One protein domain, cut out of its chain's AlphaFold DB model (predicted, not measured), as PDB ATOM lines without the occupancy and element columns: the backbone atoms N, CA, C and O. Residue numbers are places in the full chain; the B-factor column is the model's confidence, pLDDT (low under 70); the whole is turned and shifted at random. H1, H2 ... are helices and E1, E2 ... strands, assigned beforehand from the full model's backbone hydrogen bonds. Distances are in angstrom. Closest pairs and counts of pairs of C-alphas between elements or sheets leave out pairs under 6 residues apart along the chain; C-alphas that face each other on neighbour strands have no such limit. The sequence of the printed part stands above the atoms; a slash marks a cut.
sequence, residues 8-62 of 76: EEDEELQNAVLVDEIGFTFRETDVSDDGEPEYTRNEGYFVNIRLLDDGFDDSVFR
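Overview. This is residues 8 to 62 of the 76 residues of an uncharacterized protein of Escherichia coli (UniProt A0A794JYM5). A long, narrow two-stranded ribbon makes the length: E1 runs on into E2, and E3 and E4 return beside E2 and E1. Short H1 lies at the E1 end, where the chain folds back after E4 towards short H2. The 55 printed residues hold H1, E1, E2, E3, E4 and H2 in that order, a mixed class with two antiparallel sheets, E1 - E4 and E2 - E3. The whole is extended, radius of gyration of the C-alphas 16.8 A, spanning 52 by 21 by 18 A.

Along the chain. H1, residues 11 to 16, begins at C-alpha (-0.657, 274.809, 11.452). E1, 17 to 23, is 17.6 A long; E2, 26 to 31, 14.0 A; E3, 37 to 41, 13.1 A; E4, 46 to 51, 16.0 A. H2, 58 to 61, ends at C-alpha (12.333, 268.731, 18.053).

Arrangement. E1 and E4 are antiparallel at 160 degrees, with N 18 and O 50 2.8 A apart, within hydrogen-bond range. E1 runs on into E2 at 43 degrees. E2 and E3 form a hairpin, with N 29 and O 38 within range at 2.9 A. H1 and H2 are apart. In H1 every O i to N i+4 pair is within range; H2 is too short for one.

Size, cuts and confidence. The C-alphas farthest apart, of Glu 9 and Asp 33, are 52.8 A apart. The printed part has no cut and no long link; pLDDT is under 70 at residue 62.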
ATOM      1  N   GLU A   8       4.873 279.720  13.504       79.31
ATOM      2  CA  GLU A   8       3.796 280.622  13.057       79.31
ATOM      3  C   GLU A   8       3.155 280.220  11.716       79.31
ATOM      4  O   GLU A   8       2.028 280.620  11.444       79.31
ATOM      5  N   GLU A   9       3.862 279.463  10.872       84.25
ATOM      6  CA  GLU A   9       3.413 279.080   9.524       84.25
ATOM      7  C   GLU A   9       3.017 277.595   9.425       84.25
ATOM      8  O   GLU A   9       2.531 277.166   8.380       84.25
ATOM      9  N   ASP A  10       3.217 276.814  10.490       84.50
ATOM     10  CA  ASP A  10       3.025 275.362  10.513       84.50
ATOM     11  C   ASP A  10       1.814 274.981  11.380       84.50
ATOM     12  O   ASP A  10       1.927 274.643  12.559       84.50
ATOM     13  N   GLU A  11       0.623 275.097  10.789       83.31
ATOM     14  CA  GLU A  11      -0.657 274.809  11.452       83.31
ATOM     15  C   GLU A  11      -0.783 273.330  11.864       83.31
ATOM     16  O   GLU A  11      -1.394 273.017  12.885       83.31
ATOM     17  N   GLU A  12      -0.184 272.411  11.103       84.31
ATOM     18  CA  GLU A  12      -0.180 270.982  11.427       84.31
ATOM     19  C   GLU A  12       0.595 270.738  12.725       84.31
ATOM     20  O   GLU A  12       0.074 270.120  13.655       84.31
ATOM     21  N   LEU A  13       1.783 271.334  12.845       80.56
ATOM     22  CA  LEU A  13       2.576 271.271  14.066       80.56
ATOM     23  C   LEU A  13       1.884 271.958  15.254       80.56
ATOM     24  O   LEU A  13       1.906 271.423  16.362       80.56
ATOM     25  N   GLN A  14       1.258 273.120  15.046       80.50
ATOM     26  CA  GLN A  14       0.505 273.811  16.101       80.50
ATOM     27  C   GLN A  14      -0.647 272.959  16.649       80.50
ATOM     28  O   GLN A  14      -0.915 272.981  17.848       80.50
ATOM     29  N   ASN A  15      -1.324 272.199  15.784       83.62
ATOM     30  CA  ASN A  15      -2.419 271.316  16.185       83.62
ATOM     31  C   ASN A  15      -1.925 270.016  16.831       83.62
ATOM     32  O   ASN A  15      -2.594 269.470  17.708       83.62
ATOM     33  N   ALA A  16      -0.750 269.534  16.428       82.31
ATOM     34  CA  ALA A  16      -0.141 268.329  16.975       82.31
ATOM     35  C   ALA A  16       0.514 268.551  18.348       82.31
ATOM     36  O   ALA A  16       0.859 267.581  19.025       82.31
ATOM     37  N   VAL A  17       0.726 269.803  18.770       78.38
ATOM     38  CA  VAL A  17       1.617 270.127  19.886       78.38
ATOM     39  C   VAL A  17       1.024 271.193  20.806       78.38
ATOM     40  O   VAL A  17       0.708 272.298  20.381       78.38
ATOM     41  N   LEU A  18       0.973 270.912  22.110       77.56
ATOM     42  CA  LEU A  18       0.597 271.883  23.135       77.56
ATOM     43  C   LEU A  18       1.814 272.292  23.969       77.56
ATOM     44  O   LEU A  18       2.438 271.461  24.631       77.56
ATOM     45  N   VAL A  19       2.135 273.586  23.953       76.00
ATOM     46  CA  VAL A  19       3.151 274.191  24.824       76.00
ATOM     47  C   VAL A  19       2.485 274.592  26.138       76.00
ATOM     48  O   VAL A  19       1.603 275.446  26.140       76.00
ATOM     49  N   ASP A  20       2.884 273.957  27.239       72.31
ATOM     50  CA  ASP A  20       2.191 274.068  28.532       72.31
ATOM     51  C   ASP A  20       2.844 275.126  29.437       72.31
ATOM     52  O   ASP A  20       2.222 276.110  29.830       72.31
ATOM     53  N   GLU A  21       4.142 274.978  29.718       70.00
ATOM     54  CA  GLU A  21       4.849 275.847  30.660       70.00
ATOM     55  C   GLU A  21       6.268 276.149  30.184       70.00
ATOM     56  O   GLU A  21       6.997 275.241  29.780       70.00
ATOM     57  N   ILE A  22       6.667 277.422  30.276       74.81
ATOM     58  CA  ILE A  22       8.057 277.861  30.147       74.81
ATOM     59  C   ILE A  22       8.563 278.196  31.547       74.81
ATOM     60  O   ILE A  22       8.058 279.118  32.187       74.81
ATOM     61  N   GLY A  23       9.574 277.472  32.017       75.62
ATOM     62  CA  GLY A  23      10.037 277.573  33.395       75.62
ATOM     63  C   GLY A  23      11.524 277.308  33.579       75.62
ATOM     64  O   GLY A  23      12.288 277.079  32.637       75.62
ATOM     65  N   PHE A  24      11.934 277.352  34.843       80.56
ATOM     66  CA  PHE A  24      13.256 276.918  35.274       80.56
ATOM     67  C   PHE A  24      13.158 275.505  35.821       80.56
ATOM     68  O   PHE A  24      12.245 275.193  36.580       80.56
ATOM     69  N   THR A  25      14.121 274.664  35.466       79.88
ATOM     70  CA  THR A  25      14.271 273.362  36.110       79.88
ATOM     71  C   THR A  25      15.324 273.463  37.200       79.88
ATOM     72  O   THR A  25      16.232 274.298  37.147       79.88
ATOM     73  N   PHE A  26      15.188 272.609  38.203       81.25
ATOM     74  CA  PHE A  26      16.100 272.522  39.328       81.25
ATOM     75  C   PHE A  26      16.626 271.097  39.414       81.25
ATOM     76  O   PHE A  26      15.905 270.143  39.121       81.25
ATOM     77  N   ARG A  27      17.889 270.954  39.800       81.75
ATOM     78  CA  ARG A  27      18.503 269.664  40.090       81.75
ATOM     79  C   ARG A  27      18.894 269.634  41.558       81.75
ATOM     80  O   ARG A  27      19.470 270.599  42.053       81.75
ATOM     81  N   GLU A  28      18.591 268.529  42.228       84.50
ATOM     82  CA  GLU A  28      19.084 268.269  43.579       84.50
ATOM     83  C   GLU A  28      20.605 268.135  43.532       84.50
ATOM     84  O   GLU A  28      21.154 267.364  42.732       84.50
ATOM     85  N   THR A  29      21.280 268.954  44.324       82.56
ATOM     86  CA  THR A  29      22.741 269.040  44.327       82.56
ATOM     87  C   THR A  29      23.349 268.567  45.626       82.56
ATOM     88  O   THR A  29      24.454 268.031  45.583       82.56
ATOM     89  N   ASP A  30      22.644 268.739  46.741       83.81
ATOM     90  CA  ASP A  30      23.136 268.337  48.052       83.81
ATOM     91  C   ASP A  30      21.983 268.162  49.046       83.81
ATOM     92  O   ASP A  30      20.821 268.410  48.718       83.81
ATOM     93  N   VAL A  31      22.318 267.752  50.264       81.38
ATOM     94  CA  VAL A  31      21.411 267.737  51.410       81.38
ATOM     95  C   VAL A  31      22.033 268.589  52.509       81.38
ATOM     96  O   VAL A  31      23.168 268.357  52.918       81.38
ATOM     97  N   SER A  32      21.280 269.580  52.980       81.00
ATOM     98  CA  SER A  32      21.691 270.460  54.077       81.00
ATOM     99  C   SER A  32      21.934 269.690  55.382       81.00
ATOM    100  O   SER A  32      21.445 268.574  55.570       81.00
ATOM    101  N   ASP A  33      22.635 270.317  56.332       82.88
ATOM    102  CA  ASP A  33      22.918 269.731  57.655       82.88
ATOM    103  C   ASP A  33      21.642 269.364  58.446       82.88
ATOM    104  O   ASP A  33      21.672 268.468  59.293       82.88
ATOM    105  N   ASP A  34      20.514 270.015  58.141       87.44
ATOM    106  CA  ASP A  34      19.200 269.747  58.737       87.44
ATOM    107  C   ASP A  34      18.421 268.624  58.015       87.44
ATOM    108  O   ASP A  34      17.311 268.276  58.416       87.44
ATOM    109  N   GLY A  35      18.999 268.024  56.968       84.31
ATOM    110  CA  GLY A  35      18.405 266.922  56.205       84.31
ATOM    111  C   GLY A  35      17.468 267.351  55.075       84.31
ATOM    112  O   GLY A  35      16.878 266.490  54.423       84.31
ATOM    113  N   GLU A  36      17.334 268.655  54.821       85.38
ATOM    114  CA  GLU A  36      16.515 269.176  53.725       85.38
ATOM    115  C   GLU A  36      17.306 269.181  52.405       85.38
ATOM    116  O   GLU A  36      18.479 269.578  52.403       85.38
ATOM    117  N   PRO A  37      16.696 268.768  51.279       81.69
ATOM    118  CA  PRO A  37      17.357 268.745  49.980       81.69
ATOM    119  C   PRO A  37      17.622 270.160  49.454       81.69
ATOM    120  O   PRO A  37      16.740 271.022  49.435       81.69
ATOM    121  N   GLU A  38      18.841 270.387  48.969       88.19
ATOM    122  CA  GLU A  38      19.248 271.625  48.314       88.19
ATOM    123  C   GLU A  38      19.198 271.483  46.793       88.19
ATOM    124  O   GLU A  38      19.696 270.522  46.193       88.19
ATOM    125  N   TYR A  39      18.622 272.494  46.148       86.75
ATOM    126  CA  TYR A  39      18.389 272.504  44.713       86.75
ATOM    127  C   TYR A  39      19.146 273.639  44.031       86.75
ATOM    128  O   TYR A  39      19.001 274.808  44.390       86.75
ATOM    129  N   THR A  40      19.877 273.309  42.969       85.38
ATOM    130  CA  THR A  40      20.498 274.300  42.086       85.38
ATOM    131  C   THR A  40      19.660 274.481  40.827       85.38
ATOM    132  O   THR A  40      19.221 273.515  40.198       85.38
ATOM    133  N   ARG A  41      19.434 275.740  40.439       83.88
ATOM    134  CA  ARG A  41      18.743 276.088  39.193       83.88
ATOM    135  C   ARG A  41      19.603 275.690  37.992       83.88
ATOM    136  O   ARG A  41      20.749 276.117  37.889       83.88
ATOM    137  N   ASN A  42      19.020 274.951  37.055       80.62
ATOM    138  CA  ASN A  42      19.668 274.651  35.783       80.62
ATOM    139  C   ASN A  42      19.721 275.904  34.898       80.62
ATOM    140  O   ASN A  42      18.789 276.717  34.877       80.62
ATOM    141  N   GLU A  43      20.806 276.055  34.140       79.75
ATOM    142  CA  GLU A  43      20.925 277.137  33.166       79.75
ATOM    143  C   GLU A  43      19.944 276.948  32.001       79.75
ATOM    144  O   GLU A  43      19.738 275.838  31.512       79.75
ATOM    145  N   GLY A  44      19.362 278.056  31.538       76.19
ATOM    146  CA  GLY A  44      18.424 278.080  30.417       76.19
ATOM    147  C   GLY A  44      16.952 278.204  30.820       76.19
ATOM    148  O   GLY A  44      16.606 278.387  31.990       76.19
ATOM    149  N   TYR A  45      16.096 278.158  29.801       75.12
ATOM    150  CA  TYR A  45      14.645 278.060  29.929       75.12
ATOM    151  C   TYR A  45      14.221 276.700  29.399       75.12
ATOM    152  O   TYR A  45      14.706 276.255  28.360       75.12
ATOM    153  N   PHE A  46      13.315 276.062  30.119       76.31
ATOM    154  CA  PHE A  46      12.795 274.751  29.780       76.31
ATOM    155  C   PHE A  46      11.328 274.900  29.426       76.31
ATOM    156  O   PHE A  46      10.625 275.709  30.031       76.31
ATOM    157  N   VAL A  47      10.889 274.139  28.430       74.88
ATOM    158  CA  VAL A  47       9.518 274.185  27.934       74.88
ATOM    159  C   VAL A  47       8.926 272.792  28.038       74.88
ATOM    160  O   VAL A  47       9.512 271.837  27.528       74.88
ATOM    161  N   ASN A  48       7.772 272.679  28.688       75.75
ATOM    162  CA  ASN A  48       6.979 271.460  28.656       75.75
ATOM    163  C   ASN A  48       6.127 271.456  27.390       75.75
ATOM    164  O   ASN A  48       5.337 272.372  27.154       75.75
ATOM    165  N   ILE A  49       6.308 270.412  26.588       75.94
ATOM    166  CA  ILE A  49       5.599 270.204  25.335       75.94
ATOM    167  C   ILE A  49       4.825 268.893  25.446       75.94
ATOM    168  O   ILE A  49       5.376 267.876  25.866       75.94
ATOM    169  N   ARG A  50       3.547 268.914  25.071       76.75
ATOM    170  CA  ARG A  50       2.706 267.724  24.946       76.75
ATOM    171  C   ARG A  50       2.431 267.460  23.476       76.75
ATOM    172  O   ARG A  50       1.925 268.339  22.786       76.75
ATOM    173  N   LEU A  51       2.730 266.247  23.029       79.62
ATOM    174  CA  LEU A  51       2.327 265.768  21.710       79.62
ATOM    175  C   LEU A  51       0.890 265.256  21.819       79.62
ATOM    176  O   LEU A  51       0.571 264.490  22.729       79.62
ATOM    177  N   LEU A  52       0.019 265.767  20.959       80.88
ATOM    178  CA  LEU A  52      -1.403 265.436  20.895       80.88
ATOM    179  C   LEU A  52      -1.717 264.453  19.763       80.88
ATOM    180  O   LEU A  52      -2.798 263.870  19.760       80.88
ATOM    181  N   ASP A  53      -0.791 264.299  18.818       78.31
ATOM    182  CA  ASP A  53      -0.920 263.428  17.658       78.31
ATOM    183  C   ASP A  53       0.136 262.316  17.718       78.31
ATOM    184  O   ASP A  53       1.339 262.580  17.774       78.31
ATOM    185  N   ASP A  54      -0.333 261.068  17.697       75.69
ATOM    186  CA  ASP A  54       0.472 259.844  17.767       75.69
ATOM    187  C   ASP A  54       1.424 259.676  16.564       75.69
ATOM    188  O   ASP A  54       2.352 258.865  16.605       75.69
ATOM    189  N   GLY A  55       1.176 260.404  15.471       78.19
ATOM    190  CA  GLY A  55       2.036 260.481  14.293       78.19
ATOM    191  C   GLY A  55       3.268 261.366  14.484       78.19
ATOM    192  O   GLY A  55       4.185 261.304  13.662       78.19
ATOM    193  N   PHE A  56       3.317 262.152  15.563       71.31
ATOM    194  CA  PHE A  56       4.456 262.983  15.932       71.31
ATOM    195  C   PHE A  56       5.216 262.358  17.106       71.31
ATOM    196  O   PHE A  56       4.644 262.028  18.142       71.31
ATOM    197  N   ASP A  57       6.535 262.236  16.965       75.06
ATOM    198  CA  ASP A  57       7.438 261.837  18.047       75.06
ATOM    199  C   ASP A  57       8.409 262.974  18.407       75.06
ATOM    200  O   ASP A  57       8.371 264.050  17.814       75.06
ATOM    201  N   ASP A  58       9.301 262.777  19.381       71.25
ATOM    202  CA  ASP A  58      10.262 263.812  19.789       71.25
ATOM    203  C   ASP A  58      11.233 264.236  18.663       71.25
ATOM    204  O   ASP A  58      11.865 265.294  18.749       71.25
ATOM    205  N   SER A  59      11.326 263.454  17.580       74.69
ATOM    206  CA  SER A  59      12.169 263.696  16.407       74.69
ATOM    207  C   SER A  59      11.982 265.068  15.765       74.69
ATOM    208  O   SER A  59      12.987 265.676  15.384       74.69
ATOM    209  N   VAL A  60      10.757 265.606  15.723       71.38
ATOM    210  CA  VAL A  60      10.478 266.961  15.198       71.38
ATOM    211  C   VAL A  60      11.255 268.047  15.946       71.38
ATOM    212  O   VAL A  60      11.568 269.098  15.385       71.38
ATOM    213  N   PHE A  61      11.636 267.782  17.195       71.81
ATOM    214  CA  PHE A  61      12.333 268.731  18.053       71.81
ATOM    215  C   PHE A  61      13.832 268.455  18.180       71.81
ATOM    216  O   PHE A  61      14.551 269.297  18.713       71.81
ATOM    217  N   ARG A  62      14.356 267.328  17.681       68.00
ATOM    218  CA  ARG A  62      15.748 266.898  17.937       68.00
ATOM    219  C   ARG A  62      16.825 267.853  17.436       68.00
ATOM    220  O   ARG A  62      17.895 267.927  18.032       68.00
TER     221      ARG A  62